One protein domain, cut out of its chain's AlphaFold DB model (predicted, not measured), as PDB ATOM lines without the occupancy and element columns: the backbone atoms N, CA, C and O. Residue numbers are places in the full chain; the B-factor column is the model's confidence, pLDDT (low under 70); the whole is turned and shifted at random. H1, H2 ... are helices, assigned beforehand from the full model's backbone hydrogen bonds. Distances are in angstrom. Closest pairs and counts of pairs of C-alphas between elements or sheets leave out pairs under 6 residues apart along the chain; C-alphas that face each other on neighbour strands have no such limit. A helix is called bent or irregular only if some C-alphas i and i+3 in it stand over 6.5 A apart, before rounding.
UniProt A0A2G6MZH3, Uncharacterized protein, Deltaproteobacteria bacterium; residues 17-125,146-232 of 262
ATOM      1  N   THR A  17      26.594 -30.541 -19.880       81.06
ATOM      2  CA  THR A  17      26.486 -29.277 -20.615       81.06
ATOM      3  C   THR A  17      25.149 -29.086 -21.334       81.06
ATOM      4  O   THR A  17      24.621 -27.982 -21.335       81.06
ATOM      5  N   TRP A  18      24.572 -30.130 -21.940       79.75
ATOM      6  CA  TRP A  18      23.311 -29.989 -22.692       79.75
ATOM      7  C   TRP A  18      22.081 -29.972 -21.795       79.75
ATOM      8  O   TRP A  18      21.098 -29.329 -22.149       79.75
ATOM      9  N   ALA A  19      22.158 -30.624 -20.632       84.19
ATOM     10  CA  ALA A  19      21.131 -30.509 -19.604       84.19
ATOM     11  C   ALA A  19      21.054 -29.061 -19.105       84.19
ATOM     12  O   ALA A  19      19.974 -28.482 -19.068       84.19
ATOM     13  N   VAL A  20      22.216 -28.456 -18.823       86.56
ATOM     14  CA  VAL A  20      22.319 -27.046 -18.415       86.56
ATOM     15  C   VAL A  20      21.779 -26.121 -19.503       86.56
ATOM     16  O   VAL A  20      20.982 -25.245 -19.201       86.56
ATOM     17  N   VAL A  21      22.145 -26.329 -20.772       83.81
ATOM     18  CA  VAL A  21      21.634 -25.499 -21.880       83.81
ATOM     19  C   VAL A  21      20.117 -25.599 -22.012       83.81
ATOM     20  O   VAL A  21      19.454 -24.572 -22.108       83.81
ATOM     21  N   ALA A  22      19.557 -26.812 -22.003       85.94
ATOM     22  CA  ALA A  22      18.111 -26.999 -22.094       85.94
ATOM     23  C   ALA A  22      17.384 -26.351 -20.906       85.94
ATOM     24  O   ALA A  22      16.361 -25.698 -21.102       85.94
ATOM     25  N   PHE A  23      17.941 -26.483 -19.700       89.94
ATOM     26  CA  PHE A  23      17.400 -25.863 -18.497       89.94
ATOM     27  C   PHE A  23      17.448 -24.334 -18.578       89.94
ATOM     28  O   PHE A  23      16.411 -23.699 -18.464       89.94
ATOM     29  N   VAL A  24      18.607 -23.737 -18.872       89.62
ATOM     30  CA  VAL A  24      18.771 -22.275 -18.966       89.62
ATOM     31  C   VAL A  24      17.852 -21.678 -20.032       89.62
ATOM     32  O   VAL A  24      17.197 -20.670 -19.781       89.62
ATOM     33  N   LEU A  25      17.752 -22.308 -21.206       87.19
ATOM     34  CA  LEU A  25      16.855 -21.841 -22.266       87.19
ATOM     35  C   LEU A  25      15.378 -21.968 -21.870       87.19
ATOM     36  O   LEU A  25      14.592 -21.073 -22.167       87.19
ATOM     37  N   GLY A  26      15.002 -23.049 -21.181       88.62
ATOM     38  CA  GLY A  26      13.640 -23.239 -20.683       88.62
ATOM     39  C   GLY A  26      13.286 -22.242 -19.581       88.62
ATOM     40  O   GLY A  26      12.208 -21.656 -19.611       88.62
ATOM     41  N   SER A  27      14.205 -21.984 -18.650       90.38
ATOM     42  CA  SER A  27      14.037 -20.982 -17.595       90.38
ATOM     43  C   SER A  27      13.931 -19.571 -18.166       90.38
ATOM     44  O   SER A  27      13.102 -18.799 -17.699       90.38
ATOM     45  N   ASN A  28      14.710 -19.244 -19.202       88.06
ATOM     46  CA  ASN A  28      14.602 -17.963 -19.900       88.06
ATOM     47  C   ASN A  28      13.219 -17.805 -20.555       88.06
ATOM     48  O   ASN A  28      12.544 -16.794 -20.358       88.06
ATOM     49  N   LEU A  29      12.756 -18.834 -21.272       87.50
ATOM     50  CA  LEU A  29      11.426 -18.827 -21.879       87.50
ATOM     51  C   LEU A  29      10.320 -18.654 -20.825       87.50
ATOM     52  O   LEU A  29       9.415 -17.846 -21.007       87.50
ATOM     53  N   TRP A  30      10.421 -19.385 -19.715       92.44
ATOM     54  CA  TRP A  30       9.508 -19.278 -18.581       92.44
ATOM     55  C   TRP A  30       9.483 -17.869 -17.981       92.44
ATOM     56  O   TRP A  30       8.409 -17.296 -17.797       92.44
ATOM     57  N   ALA A  31      10.656 -17.290 -17.713       87.00
ATOM     58  CA  ALA A  31      10.763 -15.962 -17.122       87.00
ATOM     59  C   ALA A  31      10.176 -14.898 -18.057       87.00
ATOM     60  O   ALA A  31       9.407 -14.045 -17.623       87.00
ATOM     61  N   SER A  32      10.477 -14.998 -19.350       84.19
ATOM     62  CA  SER A  32      10.014 -14.037 -20.349       84.19
ATOM     63  C   SER A  32       8.497 -14.068 -20.544       84.19
ATOM     64  O   SER A  32       7.885 -13.023 -20.735       84.19
ATOM     65  N   LEU A  33       7.881 -15.254 -20.490       83.00
ATOM     66  CA  LEU A  33       6.439 -15.418 -20.703       83.00
ATOM     67  C   LEU A  33       5.589 -15.196 -19.456       83.00
ATOM     68  O   LEU A  33       4.429 -14.819 -19.585       83.00
ATOM     69  N   LEU A  34       6.120 -15.494 -18.271       87.38
ATOM     70  CA  LEU A  34       5.327 -15.518 -17.042       87.38
ATOM     71  C   LEU A  34       5.841 -14.513 -16.022       87.38
ATOM     72  O   LEU A  34       5.074 -13.675 -15.563       87.38
ATOM     73  N   LEU A  35       7.132 -14.561 -15.692       85.38
ATOM     74  CA  LEU A  35       7.693 -13.718 -14.635       85.38
ATOM     75  C   LEU A  35       7.613 -12.229 -14.994       85.38
ATOM     76  O   LEU A  35       7.187 -11.429 -14.168       85.38
ATOM     77  N   VAL A  36       7.989 -11.869 -16.222       83.12
ATOM     78  CA  VAL A  36       8.003 -10.476 -16.683       83.12
ATOM     79  C   VAL A  36       6.586  -9.875 -16.724       83.12
ATOM     80  O   VAL A  36       6.374  -8.851 -16.069       83.12
ATOM     81  N   PRO A  37       5.581 -10.504 -17.371       79.62
ATOM     82  CA  PRO A  37       4.208  -9.999 -17.326       79.62
ATOM     83  C   PRO A  37       3.607  -9.923 -15.920       79.62
ATOM     84  O   PRO A  37       2.928  -8.950 -15.595       79.62
ATOM     85  N   LEU A  38       3.870 -10.924 -15.071       81.88
ATOM     86  CA  LEU A  38       3.389 -10.929 -13.685       81.88
ATOM     87  C   LEU A  38       4.019  -9.804 -12.860       81.88
ATOM     88  O   LEU A  38       3.335  -9.197 -12.039       81.88
ATOM     89  N   TYR A  39       5.297  -9.500 -13.095       82.44
ATOM     90  CA  TYR A  39       5.970  -8.382 -12.443       82.44
ATOM     91  C   TYR A  39       5.361  -7.039 -12.859       82.44
ATOM     92  O   TYR A  39       5.117  -6.188 -12.006       82.44
ATOM     93  N   HIS A  40       5.073  -6.860 -14.152       77.12
ATOM     94  CA  HIS A  40       4.509  -5.613 -14.671       77.12
ATOM     95  C   HIS A  40       3.072  -5.368 -14.180       77.12
ATOM     96  O   HIS A  40       2.685  -4.230 -13.935       77.12
ATOM     97  N   GLN A  41       2.291  -6.430 -13.957       75.12
ATOM     98  CA  GLN A  41       0.920  -6.321 -13.446       75.12
ATOM     99  C   GLN A  41       0.809  -6.038 -11.935       75.12
ATOM    100  O   GLN A  41      -0.319  -5.999 -11.452       75.12
ATOM    101  N   ARG A  42       1.931  -5.836 -11.210       62.50
ATOM    102  CA  ARG A  42       2.041  -5.508  -9.765       62.50
ATOM    103  C   ARG A  42       0.716  -5.554  -8.988       62.50
ATOM    104  O   ARG A  42       0.160  -4.530  -8.602       62.50
ATOM    105  N   THR A  43       0.233  -6.759  -8.709       59.50
ATOM    106  CA  THR A  43      -0.821  -6.974  -7.715       59.50
ATOM    107  C   THR A  43      -0.174  -7.425  -6.415       59.50
ATOM    108  O   THR A  43       0.556  -8.410  -6.402       59.50
ATOM    109  N   GLU A  44      -0.448  -6.716  -5.319       59.97
ATOM    110  CA  GLU A  44       0.100  -7.008  -3.980       59.97
ATOM    111  C   GLU A  44      -0.378  -8.357  -3.404       59.97
ATOM    112  O   GLU A  44       0.181  -8.859  -2.432       59.97
ATOM    113  N   ALA A  45      -1.388  -8.978  -4.024       71.06
ATOM    114  CA  ALA A  45      -1.926 -10.275  -3.639       71.06
ATOM    115  C   ALA A  45      -1.415 -11.413  -4.538       71.06
ATOM    116  O   ALA A  45      -1.287 -11.260  -5.754       71.06
ATOM    117  N   ILE A  46      -1.205 -12.595  -3.945       74.38
ATOM    118  CA  ILE A  46      -0.947 -13.837  -4.685       74.38
ATOM    119  C   ILE A  46      -2.199 -14.176  -5.501       74.38
ATOM    120  O   ILE A  46      -3.226 -14.578  -4.956       74.38
ATOM    121  N   THR A  47      -2.114 -14.019  -6.818       78.88
ATOM    122  CA  THR A  47      -3.203 -14.342  -7.747       78.88
ATOM    123  C   THR A  47      -3.080 -15.774  -8.273       78.88
ATOM    124  O   THR A  47      -1.990 -16.351  -8.303       78.88
ATOM    125  N   LEU A  48      -4.191 -16.362  -8.734       78.94
ATOM    126  CA  LEU A  48      -4.209 -17.690  -9.366       78.94
ATOM    127  C   LEU A  48      -3.115 -17.869 -10.450       78.94
ATOM    128  O   LEU A  48      -2.397 -18.868 -10.389       78.94
ATOM    129  N   PRO A  49      -2.895 -16.925 -11.388       77.88
ATOM    130  CA  PRO A  49      -1.808 -17.049 -12.361       77.88
ATOM    131  C   PRO A  49      -0.402 -17.014 -11.753       77.88
ATOM    132  O   PRO A  49       0.496 -17.644 -12.305       77.88
ATOM    133  N   SER A  50      -0.209 -16.365 -10.600       79.44
ATOM    134  CA  SER A  50       1.068 -16.399  -9.871       79.44
ATOM    135  C   SER A  50       1.381 -17.812  -9.367       79.44
ATOM    136  O   SER A  50       2.509 -18.288  -9.483       79.44
ATOM    137  N   VAL A  51       0.364 -18.528  -8.875       85.19
ATOM    138  CA  VAL A  51       0.491 -19.937  -8.464       85.19
ATOM    139  C   VAL A  51       0.714 -20.840  -9.679       85.19
ATOM    140  O   VAL A  51       1.589 -21.705  -9.662       85.19
ATOM    141  N   LEU A  52      -0.029 -20.608 -10.767       87.12
ATOM    142  CA  LEU A  52       0.102 -21.365 -12.017       87.12
ATOM    143  C   LEU A  52       1.413 -21.091 -12.769       87.12
ATOM    144  O   LEU A  52       1.745 -21.833 -13.694       87.12
ATOM    145  N   ALA A  53       2.187 -20.082 -12.366       85.56
ATOM    146  CA  ALA A  53       3.502 -19.829 -12.929       85.56
ATOM    147  C   ALA A  53       4.583 -20.786 -12.405       85.56
ATOM    148  O   ALA A  53       5.578 -20.985 -13.090       85.56
ATOM    149  N   ALA A  54       4.419 -21.429 -11.245       89.06
ATOM    150  CA  ALA A  54       5.424 -22.361 -10.717       89.06
ATOM    151  C   ALA A  54       5.489 -23.736 -11.440       89.06
ATOM    152  O   ALA A  54       6.599 -24.207 -11.722       89.06
ATOM    153  N   PRO A  55       4.360 -24.394 -11.787       92.31
ATOM    154  CA  PRO A  55       4.350 -25.719 -12.415       92.31
ATOM    155  C   PRO A  55       5.217 -25.891 -13.673       92.31
ATOM    156  O   PRO A  55       5.891 -26.919 -13.763       92.31
ATOM    157  N   PRO A  56       5.283 -24.942 -14.631       91.88
ATOM    158  CA  PRO A  56       6.155 -25.093 -15.796       91.88
ATOM    159  C   PRO A  56       7.627 -25.270 -15.422       91.88
ATOM    160  O   PRO A  56       8.313 -26.123 -15.982       91.88
ATOM    161  N   LEU A  57       8.122 -24.524 -14.434       91.94
ATOM    162  CA  LEU A  57       9.520 -24.616 -14.017       91.94
ATOM    163  C   LEU A  57       9.815 -25.969 -13.347       91.94
ATOM    164  O   LEU A  57      10.864 -26.567 -13.591       91.94
ATOM    165  N   LEU A  58       8.850 -26.509 -12.595       93.19
ATOM    166  CA  LEU A  58       8.924 -27.871 -12.058       93.19
ATOM    167  C   LEU A  58       8.934 -28.919 -13.175       93.19
ATOM    168  O   LEU A  58       9.772 -29.817 -13.159       93.19
ATOM    169  N   LEU A  59       8.057 -28.797 -14.176       93.62
ATOM    170  CA  LEU A  59       8.015 -29.708 -15.325       93.62
ATOM    171  C   LEU A  59       9.311 -29.665 -16.141       93.62
ATOM    172  O   LEU A  59       9.774 -30.710 -16.602       93.62
ATOM    173  N   LEU A  60       9.922 -28.486 -16.284       92.75
ATOM    174  CA  LEU A  60      11.236 -28.322 -16.895       92.75
ATOM    175  C   LEU A  60      12.311 -29.054 -16.084       92.75
ATOM    176  O   LEU A  60      13.041 -29.872 -16.642       92.75
ATOM    177  N   LEU A  61      12.386 -28.800 -14.775       93.00
ATOM    178  CA  LEU A  61      13.369 -29.422 -13.887       93.00
ATOM    179  C   LEU A  61      13.230 -30.950 -13.892       93.00
ATOM    180  O   LEU A  61      14.187 -31.663 -14.193       93.00
ATOM    181  N   VAL A  62      12.022 -31.454 -13.632       92.50
ATOM    182  CA  VAL A  62      11.714 -32.889 -13.633       92.50
ATOM    183  C   VAL A  62      11.952 -33.483 -15.021       92.50
ATOM    184  O   VAL A  62      12.503 -34.575 -15.135       92.50
ATOM    185  N   GLY A  63      11.619 -32.767 -16.095       88.94
ATOM    186  CA  GLY A  63      11.877 -33.194 -17.466       88.94
ATOM    187  C   GLY A  63      13.364 -33.344 -17.782       88.94
ATOM    188  O   GLY A  63      13.746 -34.318 -18.435       88.94
ATOM    189  N   VAL A  64      14.209 -32.433 -17.292       89.12
ATOM    190  CA  VAL A  64      15.671 -32.523 -17.427       89.12
ATOM    191  C   VAL A  64      16.218 -33.684 -16.592       89.12
ATOM    192  O   VAL A  64      17.000 -34.482 -17.113       89.12
ATOM    193  N   LEU A  65      15.774 -33.822 -15.338       89.62
ATOM    194  CA  LEU A  65      16.222 -34.874 -14.417       89.62
ATOM    195  C   LEU A  65      15.840 -36.275 -14.912       89.62
ATOM    196  O   LEU A  65      16.695 -37.153 -15.010       89.62
ATOM    197  N   LEU A  66      14.575 -36.464 -15.292       88.19
ATOM    198  CA  LEU A  66      14.052 -37.727 -15.818       88.19
ATOM    199  C   LEU A  66      14.384 -37.942 -17.298       88.19
ATOM    200  O   LEU A  66      14.055 -38.990 -17.852       88.19
ATOM    201  N   ARG A  67      15.003 -36.955 -17.962       86.94
ATOM    202  CA  ARG A  67      15.313 -36.973 -19.403       86.94
ATOM    203  C   ARG A  67      14.074 -37.306 -20.248       86.94
ATOM    204  O   ARG A  67      14.148 -38.020 -21.248       86.94
ATOM    205  N   SER A  68      12.914 -36.800 -19.830       84.38
ATOM    206  CA  SER A  68      11.626 -37.173 -20.406       84.38
ATOM    207  C   SER A  68      11.267 -36.275 -21.582       84.38
ATOM    208  O   SER A  68      11.132 -35.056 -21.460       84.38
ATOM    209  N   ARG A  69      11.038 -36.909 -22.734       83.00
ATOM    210  CA  ARG A  69      10.592 -36.227 -23.952       83.00
ATOM    211  C   ARG A  69       9.205 -35.613 -23.802       83.00
ATOM    212  O   ARG A  69       8.975 -34.523 -24.315       83.00
ATOM    213  N   LEU A  70       8.303 -36.315 -23.117       85.38
ATOM    214  CA  LEU A  70       6.937 -35.845 -22.892       85.38
ATOM    215  C   LEU A  70       6.926 -34.620 -21.982       85.38
ATOM    216  O   LEU A  70       6.195 -33.676 -22.260       85.38
ATOM    217  N   LEU A  71       7.777 -34.602 -20.952       88.31
ATOM    218  CA  LEU A  71       7.882 -33.452 -20.058       88.31
ATOM    219  C   LEU A  71       8.492 -32.238 -20.763       88.31
ATOM    220  O   LEU A  71       7.883 -31.177 -20.759       88.31
ATOM    221  N   LEU A  72       9.644 -32.395 -21.422       85.00
ATOM    222  CA  LEU A  72      10.382 -31.256 -21.982       85.00
ATOM    223  C   LEU A  72       9.759 -30.655 -23.243       85.00
ATOM    224  O   LEU A  72       9.763 -29.440 -23.398       85.00
ATOM    225  N   LEU A  73       9.265 -31.486 -24.162       84.56
ATOM    226  CA  LEU A  73       8.748 -31.013 -25.453       84.56
ATOM    227  C   LEU A  73       7.217 -30.979 -25.517       84.56
ATOM    228  O   LEU A  73       6.676 -30.471 -26.491       84.56
ATOM    229  N   GLY A  74       6.528 -31.543 -24.523       83.88
ATOM    230  CA  GLY A  74       5.066 -31.584 -24.466       83.88
ATOM    231  C   GLY A  74       4.520 -30.766 -23.303       83.88
ATOM    232  O   GLY A  74       4.026 -29.660 -23.496       83.88
ATOM    233  N   LEU A  75       4.620 -31.312 -22.091       87.00
ATOM    234  CA  LEU A  75       3.996 -30.744 -20.896       87.00
ATOM    235  C   LEU A  75       4.579 -29.384 -20.507       87.00
ATOM    236  O   LEU A  75       3.804 -28.499 -20.174       87.00
ATOM    237  N   PHE A  76       5.899 -29.180 -20.581       89.25
ATOM    238  CA  PHE A  76       6.504 -27.886 -20.252       89.25
ATOM    239  C   PHE A  76       5.966 -26.754 -21.150       89.25
ATOM    240  O   PHE A  76       5.366 -25.827 -20.604       89.25
ATOM    241  N   PRO A  77       6.056 -26.825 -22.493       85.38
ATOM    242  CA  PRO A  77       5.509 -25.774 -23.347       85.38
ATOM    243  C   PRO A  77       3.999 -25.576 -23.179       85.38
ATOM    244  O   PRO A  77       3.533 -24.442 -23.164       85.38
ATOM    245  N   LEU A  78       3.236 -26.661 -23.002       83.81
ATOM    246  CA  LEU A  78       1.791 -26.577 -22.766       83.81
ATOM    247  C   LEU A  78       1.464 -25.896 -21.435       83.81
ATOM    248  O   LEU A  78       0.542 -25.090 -21.364       83.81
ATOM    249  N   SER A  79       2.232 -26.179 -20.385       88.81
ATOM    250  CA  SER A  79       2.015 -25.583 -19.067       88.81
ATOM    251  C   SER A  79       2.269 -24.075 -19.047       88.81
ATOM    252  O   SER A  79       1.620 -23.376 -18.275       88.81
ATOM    253  N   LEU A  80       3.130 -23.551 -19.935       86.12
ATOM    254  CA  LEU A  80       3.325 -22.104 -20.100       86.12
ATOM    255  C   LEU A  80       2.048 -21.390 -20.570       86.12
ATOM    256  O   LEU A  80       1.898 -20.196 -20.334       86.12
ATOM    257  N   LEU A  81       1.117 -22.111 -21.201       82.88
ATOM    258  CA  LEU A  81      -0.157 -21.555 -21.651       82.88
ATOM    259  C   LEU A  81      -1.189 -21.459 -20.522       82.88
ATOM    260  O   LEU A  81      -2.115 -20.661 -20.623       82.88
ATOM    261  N   ALA A  82      -1.053 -22.241 -19.447       85.31
ATOM    262  CA  ALA A  82      -2.075 -22.314 -18.403       85.31
ATOM    263  C   ALA A  82      -2.334 -20.958 -17.708       85.31
ATOM    264  O   ALA A  82      -3.500 -20.561 -17.645       85.31
ATOM    265  N   PRO A  83      -1.313 -20.188 -17.273       83.62
ATOM    266  CA  PRO A  83      -1.540 -18.863 -16.689       83.62
ATOM    267  C   PRO A  83      -2.207 -17.900 -17.676       83.62
ATOM    268  O   PRO A  83      -3.130 -17.174 -17.310       83.62
ATOM    269  N   VAL A  84      -1.792 -17.953 -18.946       78.69
ATOM    270  CA  VAL A  84      -2.322 -17.104 -20.021       78.69
ATOM    271  C   VAL A  84      -3.799 -17.398 -20.287       78.69
ATOM    272  O   VAL A  84      -4.585 -16.476 -20.487       78.69
ATOM    273  N   LEU A  85      -4.205 -18.668 -20.247       79.19
ATOM    274  CA  LEU A  85      -5.607 -19.059 -20.410       79.19
ATOM    275  C   LEU A  85      -6.481 -18.578 -19.247       79.19
ATOM    276  O   LEU A  85      -7.636 -18.221 -19.465       79.19
ATOM    277  N   THR A  86      -5.942 -18.546 -18.024       81.38
ATOM    278  CA  THR A  86      -6.678 -18.039 -16.853       81.38
ATOM    279  C   THR A  86      -6.743 -16.517 -16.790       81.38
ATOM    280  O   THR A  86      -7.732 -15.972 -16.307       81.38
ATOM    281  N   GLN A  87      -5.719 -15.826 -17.295       81.56
ATOM    282  CA  GLN A  87      -5.649 -14.369 -17.311       81.56
ATOM    283  C   GLN A  87      -5.030 -13.884 -18.633       81.56
ATOM    284  O   GLN A  87      -3.831 -13.607 -18.704       81.56
ATOM    285  N   PRO A  88      -5.848 -13.736 -19.693       73.25
ATOM    286  CA  PRO A  88      -5.367 -13.359 -21.025       73.25
ATOM    287  C   PRO A  88      -4.686 -11.988 -21.082       73.25
ATOM    288  O   PRO A  88      -3.898 -11.729 -21.988       73.25
ATOM    289  N   SER A  89      -4.949 -11.111 -20.105       73.44
ATOM    290  CA  SER A  89      -4.297  -9.802 -19.996       73.44
ATOM    291  C   SER A  89      -2.782  -9.891 -19.783       73.44
ATOM    292  O   SER A  89      -2.094  -8.906 -20.034       73.44
ATOM    293  N   LEU A  90      -2.240 -11.049 -19.373       72.12
ATOM    294  CA  LEU A  90      -0.792 -11.277 -19.252       72.12
ATOM    295  C   LEU A  90      -0.047 -11.135 -20.587       72.12
ATOM    296  O   LEU A  90       1.119 -10.763 -20.596       72.12
ATOM    297  N   LEU A  91      -0.713 -11.402 -21.713       70.00
ATOM    298  CA  LEU A  91      -0.161 -11.189 -23.056       70.00
ATOM    299  C   LEU A  91      -0.851 -10.023 -23.775       70.00
ATOM    300  O   LEU A  91      -0.899  -9.989 -25.003       70.00
ATOM    301  N   GLY A  92      -1.435  -9.090 -23.018       65.62
ATOM    302  CA  GLY A  92      -2.042  -7.894 -23.587       65.62
ATOM    303  C   GLY A  92      -1.033  -7.099 -24.417       65.62
ATOM    304  O   GLY A  92       0.162  -7.099 -24.125       65.62
ATOM    305  N   VAL A  93      -1.532  -6.400 -25.440       61.81
ATOM    306  CA  VAL A  93      -0.728  -5.561 -26.353       61.81
ATOM    307  C   VAL A  93       0.090  -4.509 -25.589       61.81
ATOM    308  O   VAL A  93       1.180  -4.147 -26.019       61.81
ATOM    309  N   ASP A  94      -0.400  -4.086 -24.423       62.19
ATOM    310  CA  ASP A  94       0.267  -3.118 -23.548       62.19
ATOM    311  C   ASP A  94       1.433  -3.730 -22.744       62.19
ATOM    312  O   ASP A  94       2.304  -3.004 -22.276       62.19
ATOM    313  N   VAL A  95       1.467  -5.060 -22.582       62.31
ATOM    314  CA  VAL A  95       2.450  -5.785 -21.753       62.31
ATOM    315  C   VAL A  95       3.531  -6.443 -22.608       62.31
ATOM    316  O   VAL A  95       4.704  -6.447 -22.239       62.31
ATOM    317  N   LEU A  96       3.162  -6.996 -23.768       68.06
ATOM    318  CA  LEU A  96       4.112  -7.604 -24.694       68.06
ATOM    319  C   LEU A  96       4.268  -6.724 -25.935       68.06
ATOM    320  O   LEU A  96       3.493  -6.811 -26.889       68.06
ATOM    321  N   SER A  97       5.316  -5.899 -25.940       70.56
ATOM    322  CA  SER A  97       5.715  -5.170 -27.144       70.56
ATOM    323  C   SER A  97       6.035  -6.147 -28.292       70.56
ATOM    324  O   SER A  97       6.427  -7.295 -28.042       70.56
ATOM    325  N   PRO A  98       5.946  -5.719 -29.567       69.25
ATOM    326  CA  PRO A  98       6.309  -6.568 -30.702       69.25
ATOM    327  C   PRO A  98       7.717  -7.161 -30.567       69.25
ATOM    328  O   PRO A  98       7.940  -8.333 -30.866       69.25
ATOM    329  N   LEU A  99       8.658  -6.376 -30.036       69.25
ATOM    330  CA  LEU A  99      10.021  -6.818 -29.766       69.25
ATOM    331  C   LEU A  99      10.053  -7.919 -28.698       69.25
ATOM    332  O   LEU A  99      10.692  -8.951 -28.912       69.25
ATOM    333  N   ALA A 100       9.315  -7.769 -27.597       69.25
ATOM    334  CA  ALA A 100       9.228  -8.802 -26.569       69.25
ATOM    335  C   ALA A 100       8.644 -10.112 -27.109       69.25
ATOM    336  O   ALA A 100       9.175 -11.190 -26.833       69.25
ATOM    337  N   PHE A 101       7.635 -10.024 -27.975       69.69
ATOM    338  CA  PHE A 101       7.082 -11.195 -28.648       69.69
ATOM    339  C   PHE A 101       8.129 -11.902 -29.526       69.69
ATOM    340  O   PHE A 101       8.257 -13.128 -29.478       69.69
ATOM    341  N   THR A 102       8.925 -11.152 -30.302       70.62
ATOM    342  CA  THR A 102       9.996 -11.753 -31.122       70.62
ATOM    343  C   THR A 102      11.050 -12.457 -30.271       70.62
ATOM    344  O   THR A 102      11.467 -13.565 -30.609       70.62
ATOM    345  N   LEU A 103      11.435 -11.867 -29.136       72.56
ATOM    346  CA  LEU A 103      12.407 -12.456 -28.217       72.56
ATOM    347  C   LEU A 103      11.875 -13.738 -27.573       72.56
ATOM    348  O   LEU A 103      12.594 -14.738 -27.532       72.56
ATOM    349  N   VAL A 104      10.603 -13.758 -27.168       75.56
ATOM    350  CA  VAL A 104       9.920 -14.970 -26.689       75.56
ATOM    351  C   VAL A 104       9.908 -16.057 -27.767       75.56
ATOM    352  O   VAL A 104      10.221 -17.214 -27.480       75.56
ATOM    353  N   GLY A 105       9.615 -15.700 -29.021       73.88
ATOM    354  CA  GLY A 105       9.664 -16.632 -30.150       73.88
ATOM    355  C   GLY A 105      11.059 -17.236 -30.351       73.88
ATOM    356  O   GLY A 105      11.207 -18.455 -30.446       73.88
ATOM    357  N   VAL A 106      12.104 -16.402 -30.341       74.81
ATOM    358  CA  VAL A 106      13.504 -16.850 -30.441       74.81
ATOM    359  C   VAL A 106      13.888 -17.748 -29.263       74.81
ATOM    360  O   VAL A 106      14.554 -18.770 -29.464       74.81
ATOM    361  N   ALA A 107      13.446 -17.422 -28.047       77.88
ATOM    362  CA  ALA A 107      13.671 -18.243 -26.862       77.88
ATOM    363  C   ALA A 107      12.981 -19.612 -26.985       77.88
ATOM    364  O   ALA A 107      13.609 -20.636 -26.715       77.88
ATOM    365  N   ALA A 108      11.738 -19.656 -27.473       78.38
ATOM    366  CA  ALA A 108      10.983 -20.894 -27.670       78.38
ATOM    367  C   ALA A 108      11.638 -21.814 -28.713       78.38
ATOM    368  O   ALA A 108      11.772 -23.024 -28.488       78.38
ATOM    369  N   VAL A 109      12.113 -21.243 -29.824       75.38
ATOM    370  CA  VAL A 109      12.885 -21.960 -30.853       75.38
ATOM    371  C   VAL A 109      14.176 -22.511 -30.259       75.38
ATOM    372  O   VAL A 109      14.461 -23.707 -30.374       75.38
ATOM    373  N   SER A 110      14.946 -21.653 -29.591       77.12
ATOM    374  CA  SER A 110      16.231 -22.020 -28.999       77.12
ATOM    375  C   SER A 110      16.066 -23.140 -27.973       77.12
ATOM    376  O   SER A 110      16.791 -24.138 -28.033       77.12
ATOM    377  N   PHE A 111      15.069 -23.033 -27.090       84.56
ATOM    378  CA  PHE A 111      14.712 -24.073 -26.129       84.56
ATOM    379  C   PHE A 111      14.366 -25.390 -26.827       84.56
ATOM    380  O   PHE A 111      14.925 -26.430 -26.484       84.56
ATOM    381  N   SER A 112      13.496 -25.357 -27.837       78.69
ATOM    382  CA  SER A 112      13.047 -26.561 -28.544       78.69
ATOM    383  C   SER A 112      14.207 -27.300 -29.218       78.69
ATOM    384  O   SER A 112      14.285 -28.535 -29.163       78.69
ATOM    385  N   ILE A 113      15.154 -26.556 -29.800       75.88
ATOM    386  CA  ILE A 113      16.394 -27.108 -30.365       75.88
ATOM    387  C   ILE A 113      17.270 -27.693 -29.249       75.88
ATOM    388  O   ILE A 113      17.716 -28.839 -29.358       75.88
ATOM    389  N   GLY A 114      17.496 -26.941 -28.169       76.75
ATOM    390  CA  GLY A 114      18.320 -27.360 -27.033       76.75
ATOM    391  C   GLY A 114      17.804 -28.637 -26.367       76.75
ATOM    392  O   GLY A 114      18.556 -29.598 -26.203       76.75
ATOM    393  N   ALA A 115      16.505 -28.689 -26.069       78.81
ATOM    394  CA  ALA A 115      15.827 -29.845 -25.494       78.81
ATOM    395  C   ALA A 115      15.866 -31.059 -26.436       78.81
ATOM    396  O   ALA A 115      16.148 -32.173 -25.993       78.81
ATOM    397  N   SER A 116      15.663 -30.857 -27.742       76.56
ATOM    398  CA  SER A 116      15.765 -31.935 -28.735       76.56
ATOM    399  C   SER A 116      17.180 -32.512 -28.817       76.56
ATOM    400  O   SER A 116      17.341 -33.732 -28.842       76.56
ATOM    401  N   MET A 117      18.210 -31.661 -28.807       74.06
ATOM    402  CA  MET A 117      19.617 -32.082 -28.813       74.06
ATOM    403  C   MET A 117      20.010 -32.806 -27.521       74.06
ATOM    404  O   MET A 117      20.707 -33.823 -27.572       74.06
ATOM    405  N   PHE A 118      19.544 -32.312 -26.372       79.81
ATOM    406  CA  PHE A 118      19.729 -32.963 -25.078       79.81
ATOM    407  C   PHE A 118      19.112 -34.368 -25.070       79.81
ATOM    408  O   PHE A 118      19.810 -35.345 -24.795       79.81
ATOM    409  N   LEU A 119      17.838 -34.485 -25.455       79.75
ATOM    410  CA  LEU A 119      17.116 -35.758 -25.501       79.75
ATOM    411  C   LEU A 119      17.740 -36.740 -26.495       79.75
ATOM    412  O   LEU A 119      17.934 -37.905 -26.151       79.75
ATOM    413  N   ALA A 120      18.102 -36.279 -27.696       73.12
ATOM    414  CA  ALA A 120      18.761 -37.088 -28.721       73.12
ATOM    415  C   ALA A 120      20.031 -37.770 -28.197       73.12
ATOM    416  O   ALA A 120      20.251 -38.961 -28.417       73.12
ATOM    417  N   ARG A 121      20.859 -37.021 -27.463       70.25
ATOM    418  CA  ARG A 121      22.108 -37.536 -26.890       70.25
ATOM    419  C   ARG A 121      21.886 -38.395 -25.652       70.25
ATOM    420  O   ARG A 121      22.666 -39.307 -25.415       70.25
ATOM    421  N   ALA A 122      20.836 -38.120 -24.884       69.81
ATOM    422  CA  ALA A 122      20.496 -38.866 -23.679       69.81
ATOM    423  C   ALA A 122      19.845 -40.233 -23.956       69.81
ATOM    424  O   ALA A 122      19.975 -41.133 -23.133       69.81
ATOM    425  N   THR A 123      19.150 -40.390 -25.090       63.62
ATOM    426  CA  THR A 123      18.392 -41.612 -25.437       63.62
ATOM    427  C   THR A 123      19.013 -42.449 -26.551       63.62
ATOM    428  O   THR A 123      18.395 -43.420 -26.971       63.62
ATOM    429  N   SER A 124      20.212 -42.114 -27.037       55.91
ATOM    430  CA  SER A 124      20.913 -42.946 -28.026       55.91
ATOM    431  C   SER A 124      21.324 -44.279 -27.379       55.91
ATOM    432  O   SER A 124      22.203 -44.264 -26.513       55.91
ATOM    433  N   PRO A 125      20.709 -45.426 -27.739       49.38
ATOM    434  CA  PRO A 125      21.133 -46.707 -27.199       49.38
ATOM    435  C   PRO A 125      22.458 -47.108 -27.855       49.38
ATOM    436  O   PRO A 125      22.592 -47.066 -29.078       49.38
ATOM    437  N   SER A 146      19.436 -32.142 -51.735       60.34
ATOM    438  CA  SER A 146      17.972 -31.992 -51.759       60.34
ATOM    439  C   SER A 146      17.343 -32.160 -50.376       60.34
ATOM    440  O   SER A 146      16.467 -31.384 -50.014       60.34
ATOM    441  N   ARG A 147      17.828 -33.103 -49.552       62.12
ATOM    442  CA  ARG A 147      17.369 -33.252 -48.157       62.12
ATOM    443  C   ARG A 147      17.747 -32.050 -47.296       62.12
ATOM    444  O   ARG A 147      16.928 -31.589 -46.515       62.12
ATOM    445  N   ARG A 148      18.957 -31.506 -47.458       61.47
ATOM    446  CA  ARG A 148      19.391 -30.294 -46.754       61.47
ATOM    447  C   ARG A 148      18.542 -29.093 -47.146       61.47
ATOM    448  O   ARG A 148      18.143 -28.356 -46.255       61.47
ATOM    449  N   LEU A 149      18.258 -28.913 -48.436       67.75
ATOM    450  CA  LEU A 149      17.397 -27.831 -48.910       67.75
ATOM    451  C   LEU A 149      15.979 -27.981 -48.352       67.75
ATOM    452  O   LEU A 149      15.426 -27.000 -47.882       67.75
ATOM    453  N   LEU A 150      15.450 -29.209 -48.325       65.94
ATOM    454  CA  LEU A 150      14.154 -29.533 -47.732       65.94
ATOM    455  C   LEU A 150      14.124 -29.230 -46.227       65.94
ATOM    456  O   LEU A 150      13.197 -28.594 -45.751       65.94
ATOM    457  N   TYR A 151      15.146 -29.622 -45.464       63.22
ATOM    458  CA  TYR A 151      15.217 -29.284 -44.039       63.22
ATOM    459  C   TYR A 151      15.360 -27.779 -43.816       63.22
ATOM    460  O   TYR A 151      14.754 -27.241 -42.893       63.22
ATOM    461  N   PHE A 152      16.127 -27.087 -44.659       67.38
ATOM    462  CA  PHE A 152      16.294 -25.640 -44.565       67.38
ATOM    463  C   PHE A 152      15.009 -24.903 -44.937       67.38
ATOM    464  O   PHE A 152      14.642 -23.971 -44.236       67.38
ATOM    465  N   SER A 153      14.294 -25.344 -45.974       64.44
ATOM    466  CA  SER A 153      13.008 -24.773 -46.368       64.44
ATOM    467  C   SER A 153      11.929 -25.068 -45.335       64.44
ATOM    468  O   SER A 153      11.182 -24.165 -44.996       64.44
ATOM    469  N   LEU A 154      11.901 -26.264 -44.737       62.59
ATOM    470  CA  LEU A 154      11.036 -26.565 -43.593       62.59
ATOM    471  C   LEU A 154      11.387 -25.724 -42.363       62.59
ATOM    472  O   LEU A 154      10.485 -25.335 -41.632       62.59
ATOM    473  N   THR A 155      12.667 -25.416 -42.134       61.47
ATOM    474  CA  THR A 155      13.090 -24.555 -41.010       61.47
ATOM    475  C   THR A 155      12.687 -23.118 -41.277       61.47
ATOM    476  O   THR A 155      12.090 -22.476 -40.420       61.47
ATOM    477  N   ALA A 156      12.955 -22.636 -42.488       68.00
ATOM    478  CA  ALA A 156      12.540 -21.325 -42.945       68.00
ATOM    479  C   ALA A 156      11.019 -21.192 -42.875       68.00
ATOM    480  O   ALA A 156      10.546 -20.188 -42.378       68.00
ATOM    481  N   LEU A 157      10.256 -22.212 -43.269       64.00
ATOM    482  CA  LEU A 157       8.797 -22.212 -43.213       64.00
ATOM    483  C   LEU A 157       8.283 -22.277 -41.768       64.00
ATOM    484  O   LEU A 157       7.376 -21.536 -41.405       64.00
ATOM    485  N   ALA A 158       8.900 -23.098 -40.916       62.38
ATOM    486  CA  ALA A 158       8.562 -23.176 -39.499       62.38
ATOM    487  C   ALA A 158       8.888 -21.886 -38.738       62.38
ATOM    488  O   ALA A 158       8.264 -21.636 -37.717       62.38
ATOM    489  N   VAL A 159       9.833 -21.067 -39.201       66.06
ATOM    490  CA  VAL A 159      10.116 -19.739 -38.628       66.06
ATOM    491  C   VAL A 159       9.270 -18.657 -39.302       66.06
ATOM    492  O   VAL A 159       8.741 -17.783 -38.625       66.06
ATOM    493  N   ALA A 160       9.087 -18.726 -40.618       67.50
ATOM    494  CA  ALA A 160       8.366 -17.729 -41.397       67.50
ATOM    495  C   ALA A 160       6.867 -17.737 -41.100       67.50
ATOM    496  O   ALA A 160       6.292 -16.668 -40.982       67.50
ATOM    497  N   ILE A 161       6.230 -18.899 -40.933       63.91
ATOM    498  CA  ILE A 161       4.793 -18.978 -40.618       63.91
ATOM    499  C   ILE A 161       4.450 -18.263 -39.302       63.91
ATOM    500  O   ILE A 161       3.614 -17.361 -39.340       63.91
ATOM    501  N   PRO A 162       5.060 -18.594 -38.145       64.12
ATOM    502  CA  PRO A 162       4.776 -17.864 -36.916       64.12
ATOM    503  C   PRO A 162       5.220 -16.409 -37.045       64.12
ATOM    504  O   PRO A 162       4.466 -15.541 -36.638       64.12
ATOM    505  N   TRP A 163       6.367 -16.114 -37.671       68.56
ATOM    506  CA  TRP A 163       6.810 -14.733 -37.879       68.56
ATOM    507  C   TRP A 163       5.776 -13.898 -38.637       68.56
ATOM    508  O   TRP A 163       5.421 -12.813 -38.194       68.56
ATOM    509  N   VAL A 164       5.246 -14.419 -39.745       68.88
ATOM    510  CA  VAL A 164       4.218 -13.763 -40.558       68.88
ATOM    511  C   VAL A 164       2.909 -13.643 -39.786       68.88
ATOM    512  O   VAL A 164       2.311 -12.573 -39.823       68.88
ATOM    513  N   LEU A 165       2.473 -14.673 -39.049       65.38
ATOM    514  CA  LEU A 165       1.262 -14.566 -38.229       65.38
ATOM    515  C   LEU A 165       1.410 -13.525 -37.118       65.38
ATOM    516  O   LEU A 165       0.489 -12.749 -36.895       65.38
ATOM    517  N   ILE A 166       2.562 -13.472 -36.453       65.25
ATOM    518  CA  ILE A 166       2.863 -12.473 -35.420       65.25
ATOM    519  C   ILE A 166       2.881 -11.080 -36.040       65.25
ATOM    520  O   ILE A 166       2.272 -10.158 -35.508       65.25
ATOM    521  N   HIS A 167       3.544 -10.932 -37.186       67.88
ATOM    522  CA  HIS A 167       3.635  -9.661 -37.888       67.88
ATOM    523  C   HIS A 167       2.254  -9.182 -38.355       67.88
ATOM    524  O   HIS A 167       1.935  -8.002 -38.228       67.88
ATOM    525  N   ALA A 168       1.410 -10.096 -38.829       66.94
ATOM    526  CA  ALA A 168       0.045  -9.798 -39.231       66.94
ATOM    527  C   ALA A 168      -0.847  -9.417 -38.039       66.94
ATOM    528  O   ALA A 168      -1.642  -8.492 -38.173       66.94
ATOM    529  N   LEU A 169      -0.706 -10.086 -36.886       63.69
ATOM    530  CA  LEU A 169      -1.551  -9.831 -35.715       63.69
ATOM    531  C   LEU A 169      -1.129  -8.600 -34.903       63.69
ATOM    532  O   LEU A 169      -1.987  -7.850 -34.454       63.69
ATOM    533  N   TYR A 170       0.173  -8.420 -34.673       64.00
ATOM    534  CA  TYR A 170       0.683  -7.453 -33.692       64.00
ATOM    535  C   TYR A 170       1.239  -6.169 -34.310       64.00
ATOM    536  O   TYR A 170       1.310  -5.158 -33.618       64.00
ATOM    537  N   LEU A 171       1.638  -6.172 -35.588       64.25
ATOM    538  CA  LEU A 171       2.181  -4.968 -36.239       64.25
ATOM    539  C   LEU A 171       1.184  -4.267 -37.172       64.25
ATOM    540  O   LEU A 171       1.469  -3.151 -37.597       64.25
ATOM    541  N   ARG A 172       0.026  -4.869 -37.485       68.12
ATOM    542  CA  ARG A 172      -1.040  -4.185 -38.233       68.12
ATOM    543  C   ARG A 172      -2.114  -3.673 -37.267       68.12
ATOM    544  O   ARG A 172      -2.929  -4.472 -36.808       68.12
ATOM    545  N   PRO A 173      -2.172  -2.358 -36.979       67.62
ATOM    546  CA  PRO A 173      -3.197  -1.798 -36.094       67.62
ATOM    547  C   PRO A 173      -4.621  -2.002 -36.643       67.62
ATOM    548  O   PRO A 173      -5.572  -2.113 -35.875       67.62
ATOM    549  N   GLU A 174      -4.757  -2.132 -37.965       76.25
ATOM    550  CA  GLU A 174      -5.999  -2.473 -38.671       76.25
ATOM    551  C   GLU A 174      -6.600  -3.798 -38.179       76.25
ATOM    552  O   GLU A 174      -7.781  -3.850 -37.852       76.25
ATOM    553  N   ALA A 175      -5.777  -4.843 -38.024       68.50
ATOM    554  CA  ALA A 175      -6.247  -6.165 -37.613       68.50
ATOM    555  C   ALA A 175      -6.782  -6.157 -36.172       68.50
ATOM    556  O   ALA A 175      -7.777  -6.810 -35.858       68.50
ATOM    557  N   PHE A 176      -6.153  -5.372 -35.291       68.50
ATOM    558  CA  PHE A 176      -6.618  -5.193 -33.917       68.50
ATOM    559  C   PHE A 176      -7.908  -4.364 -33.845       68.50
ATOM    560  O   PHE A 176      -8.782  -4.647 -33.023       68.50
ATOM    561  N   ASN A 177      -8.055  -3.366 -34.721       73.38
ATOM    562  CA  ASN A 177      -9.273  -2.567 -34.826       73.38
ATOM    563  C   ASN A 177     -10.453  -3.391 -35.354       73.38
ATOM    564  O   ASN A 177     -11.544  -3.297 -34.794       73.38
ATOM    565  N   GLU A 178     -10.232  -4.259 -36.342       78.94
ATOM    566  CA  GLU A 178     -11.235  -5.231 -36.793       78.94
ATOM    567  C   GLU A 178     -11.618  -6.190 -35.657       78.94
ATOM    568  O   GLU A 178     -12.800  -6.392 -35.376       78.94
ATOM    569  N   LEU A 179     -10.638  -6.706 -34.907       72.44
ATOM    570  CA  LEU A 179     -10.896  -7.532 -33.722       72.44
ATOM    571  C   LEU A 179     -11.699  -6.791 -32.643       72.44
ATOM    572  O   LEU A 179     -12.562  -7.397 -32.010       72.44
ATOM    573  N   ARG A 180     -11.458  -5.490 -32.437       76.94
ATOM    574  CA  ARG A 180     -12.289  -4.634 -31.571       76.94
ATOM    575  C   ARG A 180     -13.698  -4.457 -32.114       76.94
ATOM    576  O   ARG A 180     -14.628  -4.381 -31.319       76.94
ATOM    577  N   GLN A 181     -13.869  -4.416 -33.426       82.00
ATOM    578  CA  GLN A 181     -15.182  -4.284 -34.043       82.00
ATOM    579  C   GLN A 181     -16.043  -5.535 -33.805       82.00
ATOM    580  O   GLN A 181     -17.224  -5.410 -33.488       82.00
ATOM    581  N   PHE A 182     -15.442  -6.729 -33.862       81.88
ATOM    582  CA  PHE A 182     -16.129  -7.992 -33.558       81.88
ATOM    583  C   PHE A 182     -16.212  -8.306 -32.053       81.88
ATOM    584  O   PHE A 182     -17.170  -8.936 -31.607       81.88
ATOM    585  N   TYR A 183     -15.239  -7.858 -31.252       78.25
ATOM    586  CA  TYR A 183     -15.146  -8.136 -29.812       78.25
ATOM    587  C   TYR A 183     -14.814  -6.874 -28.991       78.25
ATOM    588  O   TYR A 183     -13.743  -6.795 -28.377       78.25
ATOM    589  N   PRO A 184     -15.734  -5.897 -28.889       74.12
ATOM    590  CA  PRO A 184     -15.449  -4.560 -28.349       74.12
ATOM    591  C   PRO A 184     -14.937  -4.551 -26.904       74.12
ATOM    592  O   PRO A 184     -14.059  -3.763 -26.567       74.12
ATOM    593  N   GLN A 185     -15.417  -5.466 -26.058       75.81
ATOM    594  CA  GLN A 185     -14.979  -5.572 -24.658       75.81
ATOM    595  C   GLN A 185     -13.873  -6.616 -24.426       75.81
ATOM    596  O   GLN A 185     -13.329  -6.696 -23.330       75.81
ATOM    597  N   ARG A 186     -13.551  -7.456 -25.422       71.94
ATOM    598  CA  ARG A 186     -12.664  -8.628 -25.251       71.94
ATOM    599  C   ARG A 186     -11.544  -8.732 -26.287       71.94
ATOM    600  O   ARG A 186     -10.857  -9.747 -26.320       71.94
ATOM    601  N   ALA A 187     -11.317  -7.695 -27.089       69.06
ATOM    602  CA  ALA A 187     -10.316  -7.696 -28.157       69.06
ATOM    603  C   ALA A 187      -8.906  -8.079 -27.679       69.06
ATOM    604  O   ALA A 187      -8.232  -8.862 -28.340       69.06
ATOM    605  N   GLY A 188      -8.486  -7.603 -26.500       66.38
ATOM    606  CA  GLY A 188      -7.191  -7.976 -25.917       66.38
ATOM    607  C   GLY A 188      -7.100  -9.464 -25.565       66.38
ATOM    608  O   GLY A 188      -6.121 -10.121 -25.906       66.38
ATOM    609  N   ALA A 189      -8.148 -10.026 -24.957       65.19
ATOM    610  CA  ALA A 189      -8.201 -11.453 -24.640       65.19
ATOM    611  C   ALA A 189      -8.269 -12.322 -25.904       65.19
ATOM    612  O   ALA A 189      -7.640 -13.375 -25.957       65.19
ATOM    613  N   ALA A 190      -8.994 -11.870 -26.929       66.75
ATOM    614  CA  ALA A 190      -9.065 -12.537 -28.221       66.75
ATOM    615  C   ALA A 190      -7.705 -12.520 -28.940       66.75
ATOM    616  O   ALA A 190      -7.257 -13.566 -29.405       66.75
ATOM    617  N   ALA A 191      -7.001 -11.383 -28.958       68.19
ATOM    618  CA  ALA A 191      -5.651 -11.275 -29.516       68.19
ATOM    619  C   ALA A 191      -4.644 -12.177 -28.778       68.19
ATOM    620  O   ALA A 191      -3.856 -12.876 -29.420       68.19
ATOM    621  N   ALA A 192      -4.718 -12.239 -27.444       65.88
ATOM    622  CA  ALA A 192      -3.905 -13.148 -26.638       65.88
ATOM    623  C   ALA A 192      -4.214 -14.625 -26.944       65.88
ATOM    624  O   ALA A 192      -3.293 -15.413 -27.153       65.88
ATOM    625  N   LEU A 193      -5.497 -14.999 -27.043       69.62
ATOM    626  CA  LEU A 193      -5.932 -16.343 -27.443       69.62
ATOM    627  C   LEU A 193      -5.424 -16.719 -28.833       69.62
ATOM    628  O   LEU A 193      -4.942 -17.834 -29.025       69.62
ATOM    629  N   PHE A 194      -5.483 -15.791 -29.788       70.81
ATOM    630  CA  PHE A 194      -4.882 -15.984 -31.102       70.81
ATOM    631  C   PHE A 194      -3.373 -16.190 -30.983       70.81
ATOM    632  O   PHE A 194      -2.875 -17.176 -31.508       70.81
ATOM    633  N   GLY A 195      -2.650 -15.351 -30.237       69.50
ATOM    634  CA  GLY A 195      -1.214 -15.532 -29.995       69.50
ATOM    635  C   GLY A 195      -0.874 -16.914 -29.426       69.50
ATOM    636  O   GLY A 195       0.034 -17.584 -29.917       69.50
ATOM    637  N   VAL A 196      -1.658 -17.384 -28.452       67.19
ATOM    638  CA  VAL A 196      -1.546 -18.732 -27.879       67.19
ATOM    639  C   VAL A 196      -1.820 -19.813 -28.922       67.19
ATOM    640  O   VAL A 196      -1.052 -20.766 -29.018       67.19
ATOM    641  N   LEU A 197      -2.876 -19.672 -29.727       69.50
ATOM    642  CA  LEU A 197      -3.212 -20.607 -30.803       69.50
ATOM    643  C   LEU A 197      -2.104 -20.684 -31.852       69.50
ATOM    644  O   LEU A 197      -1.741 -21.780 -32.271       69.50
ATOM    645  N   VAL A 198      -1.530 -19.544 -32.240       71.88
ATOM    646  CA  VAL A 198      -0.392 -19.483 -33.162       71.88
ATOM    647  C   VAL A 198       0.811 -20.204 -32.568       71.88
ATOM    648  O   VAL A 198       1.422 -21.030 -33.246       71.88
ATOM    649  N   LEU A 199       1.128 -19.947 -31.296       68.19
ATOM    650  CA  LEU A 199       2.237 -20.599 -30.606       68.19
ATOM    651  C   LEU A 199       2.017 -22.116 -30.492       68.19
ATOM    652  O   LEU A 199       2.936 -22.892 -30.749       68.19
ATOM    653  N   ALA A 200       0.804 -22.547 -30.144       67.69
ATOM    654  CA  ALA A 200       0.436 -23.953 -30.015       67.69
ATOM    655  C   ALA A 200       0.478 -24.681 -31.365       67.69
ATOM    656  O   ALA A 200       1.071 -25.757 -31.468       67.69
ATOM    657  N   LEU A 201      -0.095 -24.078 -32.412       69.38
ATOM    658  CA  LEU A 201      -0.041 -24.588 -33.781       69.38
ATOM    659  C   LEU A 201       1.408 -24.719 -34.246       69.38
ATOM    660  O   LEU A 201       1.801 -25.742 -34.807       69.38
ATOM    661  N   TRP A 202       2.224 -23.708 -33.962       71.50
ATOM    662  CA  TRP A 202       3.644 -23.734 -34.265       71.50
ATOM    663  C   TRP A 202       4.372 -24.883 -33.552       71.50
ATOM    664  O   TRP A 202       5.098 -25.648 -34.191       71.50
ATOM    665  N   LEU A 203       4.137 -25.059 -32.250       66.69
ATOM    666  CA  LEU A 203       4.716 -26.146 -31.455       66.69
ATOM    667  C   LEU A 203       4.317 -27.524 -31.992       66.69
ATOM    668  O   LEU A 203       5.149 -28.430 -32.066       66.69
ATOM    669  N   LEU A 204       3.060 -27.671 -32.415       68.75
ATOM    670  CA  LEU A 204       2.544 -28.883 -33.040       68.75
ATOM    671  C   LEU A 204       3.273 -29.180 -34.358       68.75
ATOM    672  O   LEU A 204       3.746 -30.300 -34.562       68.75
ATOM    673  N   VAL A 205       3.426 -28.175 -35.227       67.81
ATOM    674  CA  VAL A 205       4.181 -28.302 -36.483       67.81
ATOM    675  C   VAL A 205       5.629 -28.698 -36.194       67.81
ATOM    676  O   VAL A 205       6.133 -29.642 -36.801       67.81
ATOM    677  N   PHE A 206       6.283 -28.063 -35.219       67.69
ATOM    678  CA  PHE A 206       7.643 -28.413 -34.814       67.69
ATOM    679  C   PHE A 206       7.745 -29.866 -34.309       67.69
ATOM    680  O   PHE A 206       8.622 -30.629 -34.724       67.69
ATOM    681  N   LEU A 207       6.825 -30.305 -33.452       65.56
ATOM    682  CA  LEU A 207       6.800 -31.672 -32.924       65.56
ATOM    683  C   LEU A 207       6.595 -32.727 -34.018       65.56
ATOM    684  O   LEU A 207       7.260 -33.770 -33.995       65.56
ATOM    685  N   LEU A 208       5.691 -32.473 -34.963       66.12
ATOM    686  CA  LEU A 208       5.355 -33.415 -36.029       66.12
ATOM    687  C   LEU A 208       6.435 -33.457 -37.117       66.12
ATOM    688  O   LEU A 208       6.844 -34.547 -37.521       66.12
ATOM    689  N   TYR A 209       6.929 -32.294 -37.549       66.00
ATOM    690  CA  TYR A 209       7.837 -32.180 -38.691       66.00
ATOM    691  C   TYR A 209       9.317 -32.118 -38.332       66.00
ATOM    692  O   TYR A 209      10.122 -32.591 -39.123       66.00
ATOM    693  N   PHE A 210       9.722 -31.585 -37.176       63.22
ATOM    694  CA  PHE A 210      11.144 -31.534 -36.796       63.22
ATOM    695  C   PHE A 210      11.546 -32.704 -35.910       63.22
ATOM    696  O   PHE A 210      12.548 -33.373 -36.171       63.22
ATOM    697  N   ALA A 211      10.756 -33.013 -34.882       60.62
ATOM    698  CA  ALA A 211      11.152 -34.039 -33.917       60.62
ATOM    699  C   ALA A 211      11.012 -35.479 -34.451       60.62
ATOM    700  O   ALA A 211      11.558 -36.416 -33.854       60.62
ATOM    701  N   ARG A 212      10.261 -35.693 -35.541       63.31
ATOM    702  CA  ARG A 212      10.096 -37.013 -36.171       63.31
ATOM    703  C   ARG A 212      11.263 -37.346 -37.120       63.31
ATOM    704  O   ARG A 212      11.914 -38.357 -36.858       63.31
ATOM    705  N   PRO A 213      11.650 -36.492 -38.088       57.50
ATOM    706  CA  PRO A 213      12.768 -36.782 -38.988       57.50
ATOM    707  C   PRO A 213      14.128 -36.710 -38.298       57.50
ATOM    708  O   PRO A 213      15.016 -37.482 -38.652       57.50
ATOM    709  N   LEU A 214      14.303 -35.852 -37.276       54.56
ATOM    710  CA  LEU A 214      15.540 -35.867 -36.484       54.56
ATOM    711  C   LEU A 214      15.791 -37.258 -35.890       54.56
ATOM    712  O   LEU A 214      16.928 -37.720 -35.883       54.56
ATOM    713  N   ARG A 215      14.741 -37.955 -35.434       54.44
ATOM    714  CA  ARG A 215      14.880 -39.300 -34.858       54.44
ATOM    715  C   ARG A 215      15.295 -40.349 -35.879       54.44
ATOM    716  O   ARG A 215      16.066 -41.236 -35.529       54.44
ATOM    717  N   GLU A 216      14.833 -40.241 -37.117       56.19
ATOM    718  CA  GLU A 216      15.259 -41.137 -38.198       56.19
ATOM    719  C   GLU A 216      16.696 -40.845 -38.643       56.19
ATOM    720  O   GLU A 216      17.467 -41.774 -38.864       56.19
ATOM    721  N   HIS A 217      17.100 -39.571 -38.684       52.72
ATOM    722  CA  HIS A 217      18.466 -39.189 -39.058       52.72
ATOM    723  C   HIS A 217      19.506 -39.533 -37.981       52.72
ATOM    724  O   HIS A 217      20.619 -39.929 -38.311       52.72
ATOM    725  N   ILE A 218      19.146 -39.440 -36.696       53.00
ATOM    726  CA  ILE A 218      20.023 -39.842 -35.580       53.00
ATOM    727  C   ILE A 218      20.219 -41.366 -35.548       53.00
ATOM    728  O   ILE A 218      21.287 -41.835 -35.166       53.00
ATOM    729  N   ARG A 219      19.217 -42.145 -35.973       50.69
ATOM    730  CA  ARG A 219      19.281 -43.617 -35.997       50.69
ATOM    731  C   ARG A 219      19.977 -44.191 -37.233       50.69
ATOM    732  O   ARG A 219      20.291 -45.377 -37.244       50.69
ATOM    733  N   GLY A 220      20.215 -43.389 -38.269       48.75
ATOM    734  CA  GLY A 220      20.651 -43.874 -39.576       48.75
ATOM    735  C   GLY A 220      22.016 -43.357 -40.004       48.75
ATOM    736  O   GLY A 220      22.075 -42.488 -40.866       48.75
ATOM    737  N   THR A 221      23.110 -43.884 -39.440       53.44
ATOM    738  CA  THR A 221      24.379 -44.159 -40.159       53.44
ATOM    739  C   THR A 221      25.396 -44.790 -39.203       53.44
ATOM    740  O   THR A 221      26.132 -44.103 -38.495       53.44
ATOM    741  N   SER A 222      25.499 -46.120 -39.227       52.69
ATOM    742  CA  SER A 222      26.590 -46.873 -38.582       52.69
ATOM    743  C   SER A 222      27.978 -46.366 -39.011       52.69
ATOM    744  O   SER A 222      28.902 -46.320 -38.203       52.69
ATOM    745  N   ALA A 223      28.102 -45.877 -40.250       50.62
ATOM    746  CA  ALA A 223      29.306 -45.237 -40.778       50.62
ATOM    747  C   ALA A 223      29.678 -43.923 -40.057       50.62
ATOM    748  O   ALA A 223      30.859 -43.650 -39.845       50.62
ATOM    749  N   ILE A 224      28.685 -43.127 -39.633       56.41
ATOM    750  CA  ILE A 224      28.911 -41.895 -38.863       56.41
ATOM    751  C   ILE A 224      29.270 -42.236 -37.417       56.41
ATOM    752  O   ILE A 224      30.091 -41.541 -36.833       56.41
ATOM    753  N   HIS A 225      28.727 -43.318 -36.848       58.34
ATOM    754  CA  HIS A 225      29.136 -43.802 -35.526       58.34
ATOM    755  C   HIS A 225      30.577 -44.322 -35.527       58.34
ATOM    756  O   HIS A 225      31.345 -43.896 -34.677       58.34
ATOM    757  N   ALA A 226      30.997 -45.090 -36.538       58.94
ATOM    758  CA  ALA A 226      32.391 -45.522 -36.680       58.94
ATOM    759  C   ALA A 226      33.369 -44.344 -36.888       58.94
ATOM    760  O   ALA A 226      34.469 -44.338 -36.335       58.94
ATOM    761  N   GLN A 227      32.973 -43.315 -37.648       56.03
ATOM    762  CA  GLN A 227      33.761 -42.083 -37.789       56.03
ATOM    763  C   GLN A 227      33.753 -41.222 -36.518       56.03
ATOM    764  O   GLN A 227      34.773 -40.619 -36.197       56.03
ATOM    765  N   LEU A 228      32.645 -41.182 -35.770       59.78
ATOM    766  CA  LEU A 228      32.558 -40.505 -34.475       59.78
ATOM    767  C   LEU A 228      33.354 -41.230 -33.400       59.78
ATOM    768  O   LEU A 228      33.943 -40.545 -32.585       59.78
ATOM    769  N   GLU A 229      33.413 -42.561 -33.387       66.75
ATOM    770  CA  GLU A 229      34.258 -43.328 -32.465       66.75
ATOM    771  C   GLU A 229      35.733 -42.966 -32.686       66.75
ATOM    772  O   GLU A 229      36.431 -42.628 -31.730       66.75
ATOM    773  N   ARG A 230      36.165 -42.906 -33.959       62.03
ATOM    774  CA  ARG A 230      37.520 -42.484 -34.363       62.03
ATOM    775  C   ARG A 230      37.799 -41.010 -34.040       62.03
ATOM    776  O   ARG A 230      38.838 -40.675 -33.485       62.03
ATOM    777  N   LEU A 231      36.846 -40.118 -34.302       58.97
ATOM    778  CA  LEU A 231      36.979 -38.705 -33.934       58.97
ATOM    779  C   LEU A 231      36.895 -38.494 -32.420       58.97
ATOM    780  O   LEU A 231      37.466 -37.537 -31.914       58.97
ATOM    781  N   ARG A 232      36.202 -39.350 -31.667       62.38
ATOM    782  CA  ARG A 232      36.072 -39.265 -30.207       62.38
ATOM    783  C   ARG A 232      37.328 -39.778 -29.520       62.38
ATOM    784  O   ARG A 232      37.728 -39.153 -28.543       62.38
TER     785      ARG A 232
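AT A GLANCE: This is residues 17 to 125 and 146 to 232 of the 262 residues of an uncharacterized protein of Deltaproteobacteria bacterium (UniProt A0A2G6MZH3). The body is a flat bundle of six long or middling helices, H1, H3, H4, H7, H8 and H10, running up and down, each against the one before it in the chain; H8 runs along one edge beside H10, while H1 and the hairpin of H3 and H4 make the other edge. H9 packs across one end of H10, the short H2, H5 and H6 lie toward that same end, and at the opposite end residues 220 to 232, which hold H12, stick out. The printed part has 196 residues with twelve named helices, H1 to H12 in order, and no named strand; the class is all helix. The whole is compact, with a radius of gyration of the C-alphas of 18.8 A, and spans 63 by 40 by 22 A.

IN THESE COORDINATES: Find C-alpha 17 at (26.486, -29.277, -20.615); from there H1, residues 17 to 40, runs 32.8 A to C-alpha 40 at (4.509, -5.613, -14.671). It has a kink of 33 degrees near residue 31 and is only just irregular, with C-alphas 33 and 36 standing 6.6 A apart. Next come H2, residues 48 to 52, H3, residues 54 to 65, over 16.9 A, and H4, residues 69 to 79, over 14.5 A. H4 is neither bent nor irregular, but only just: C-alphas 72 and 75 are 6.5 A apart. Read on through H5, residues 81 to 86, and H6, residues 88 to 91, to H7, residues 98 to 122, 36.0 A long. Beyond the cut, H8, residues 146 to 170, runs 35.0 A, then H9, residues 173 to 182, covers 14.6 A and H10, residues 187 to 209, 32.2 A. Last are H11, residues 211 to 219, and H12, residues 222 to 232, which ends at C-alpha 232 at (36.072, -39.265, -30.207).

HOW THE PARTS SIT: Start in the bundle with H1, which touches H7 at a shallow tilt of 27 degrees, opposite ways; their closest C-alphas, of Leu 25 and Phe 111, are 4.9 A apart. With residues 19 to 30 alone H1 touches H3, closest at the C-alphas of Ala 19 and Val 64, 6.2 A. H3 and H4 form a hairpin at a shallow tilt of 8 degrees, closest at the C-alphas of Gly 63 and Leu 71, 4.8 A. H7 touches H4 with residues 112 to 119 alone, and H7 and H10 are near each other. The hub is H10, touching H5, H6, H8 and H9. Look at the C-alphas of Pro 162 and Trp 202, 6.5 A apart, where H8 and H10 come closest, opposite ways at 7 degrees, a shallow tilt. H9 touches H10 at a steep tilt of 69 degrees, only just short of perpendicular, closest at the C-alphas of Arg 180 and Ala 187, 5.0 A. H2 touches H5, with the C-alphas of Pro 49 and Pro 83 closest at 4.7 A. H7 and H11 only just touch, with 3 pairs of C-alphas within 8 A, the closest being Ser 116 and Ala 211 at 7.2 A. Every O i to N i+4 pair is within hydrogen-bond range in H2, H3, H5, H7, H9, H10 and H12; the counts are 18 of 20 in H1, 4 of 7 in H4, 20 of 21 in H8 and 4 of 5 in H11, and H6 is too short for such a pair.

THE WHOLE: The two C-alphas farthest apart are those of Pro 184 and Arg 230, at 65.4 A. Residues 126 to 145 are not printed, and C-alphas 125 and 146 stand 28.8 A apart across the cut. Of the links that are printed whole, none is long. The mean pLDDT of the printed part is 73.4; 89 residues are under 70, among them residues 146 to 173 and 203 to 232.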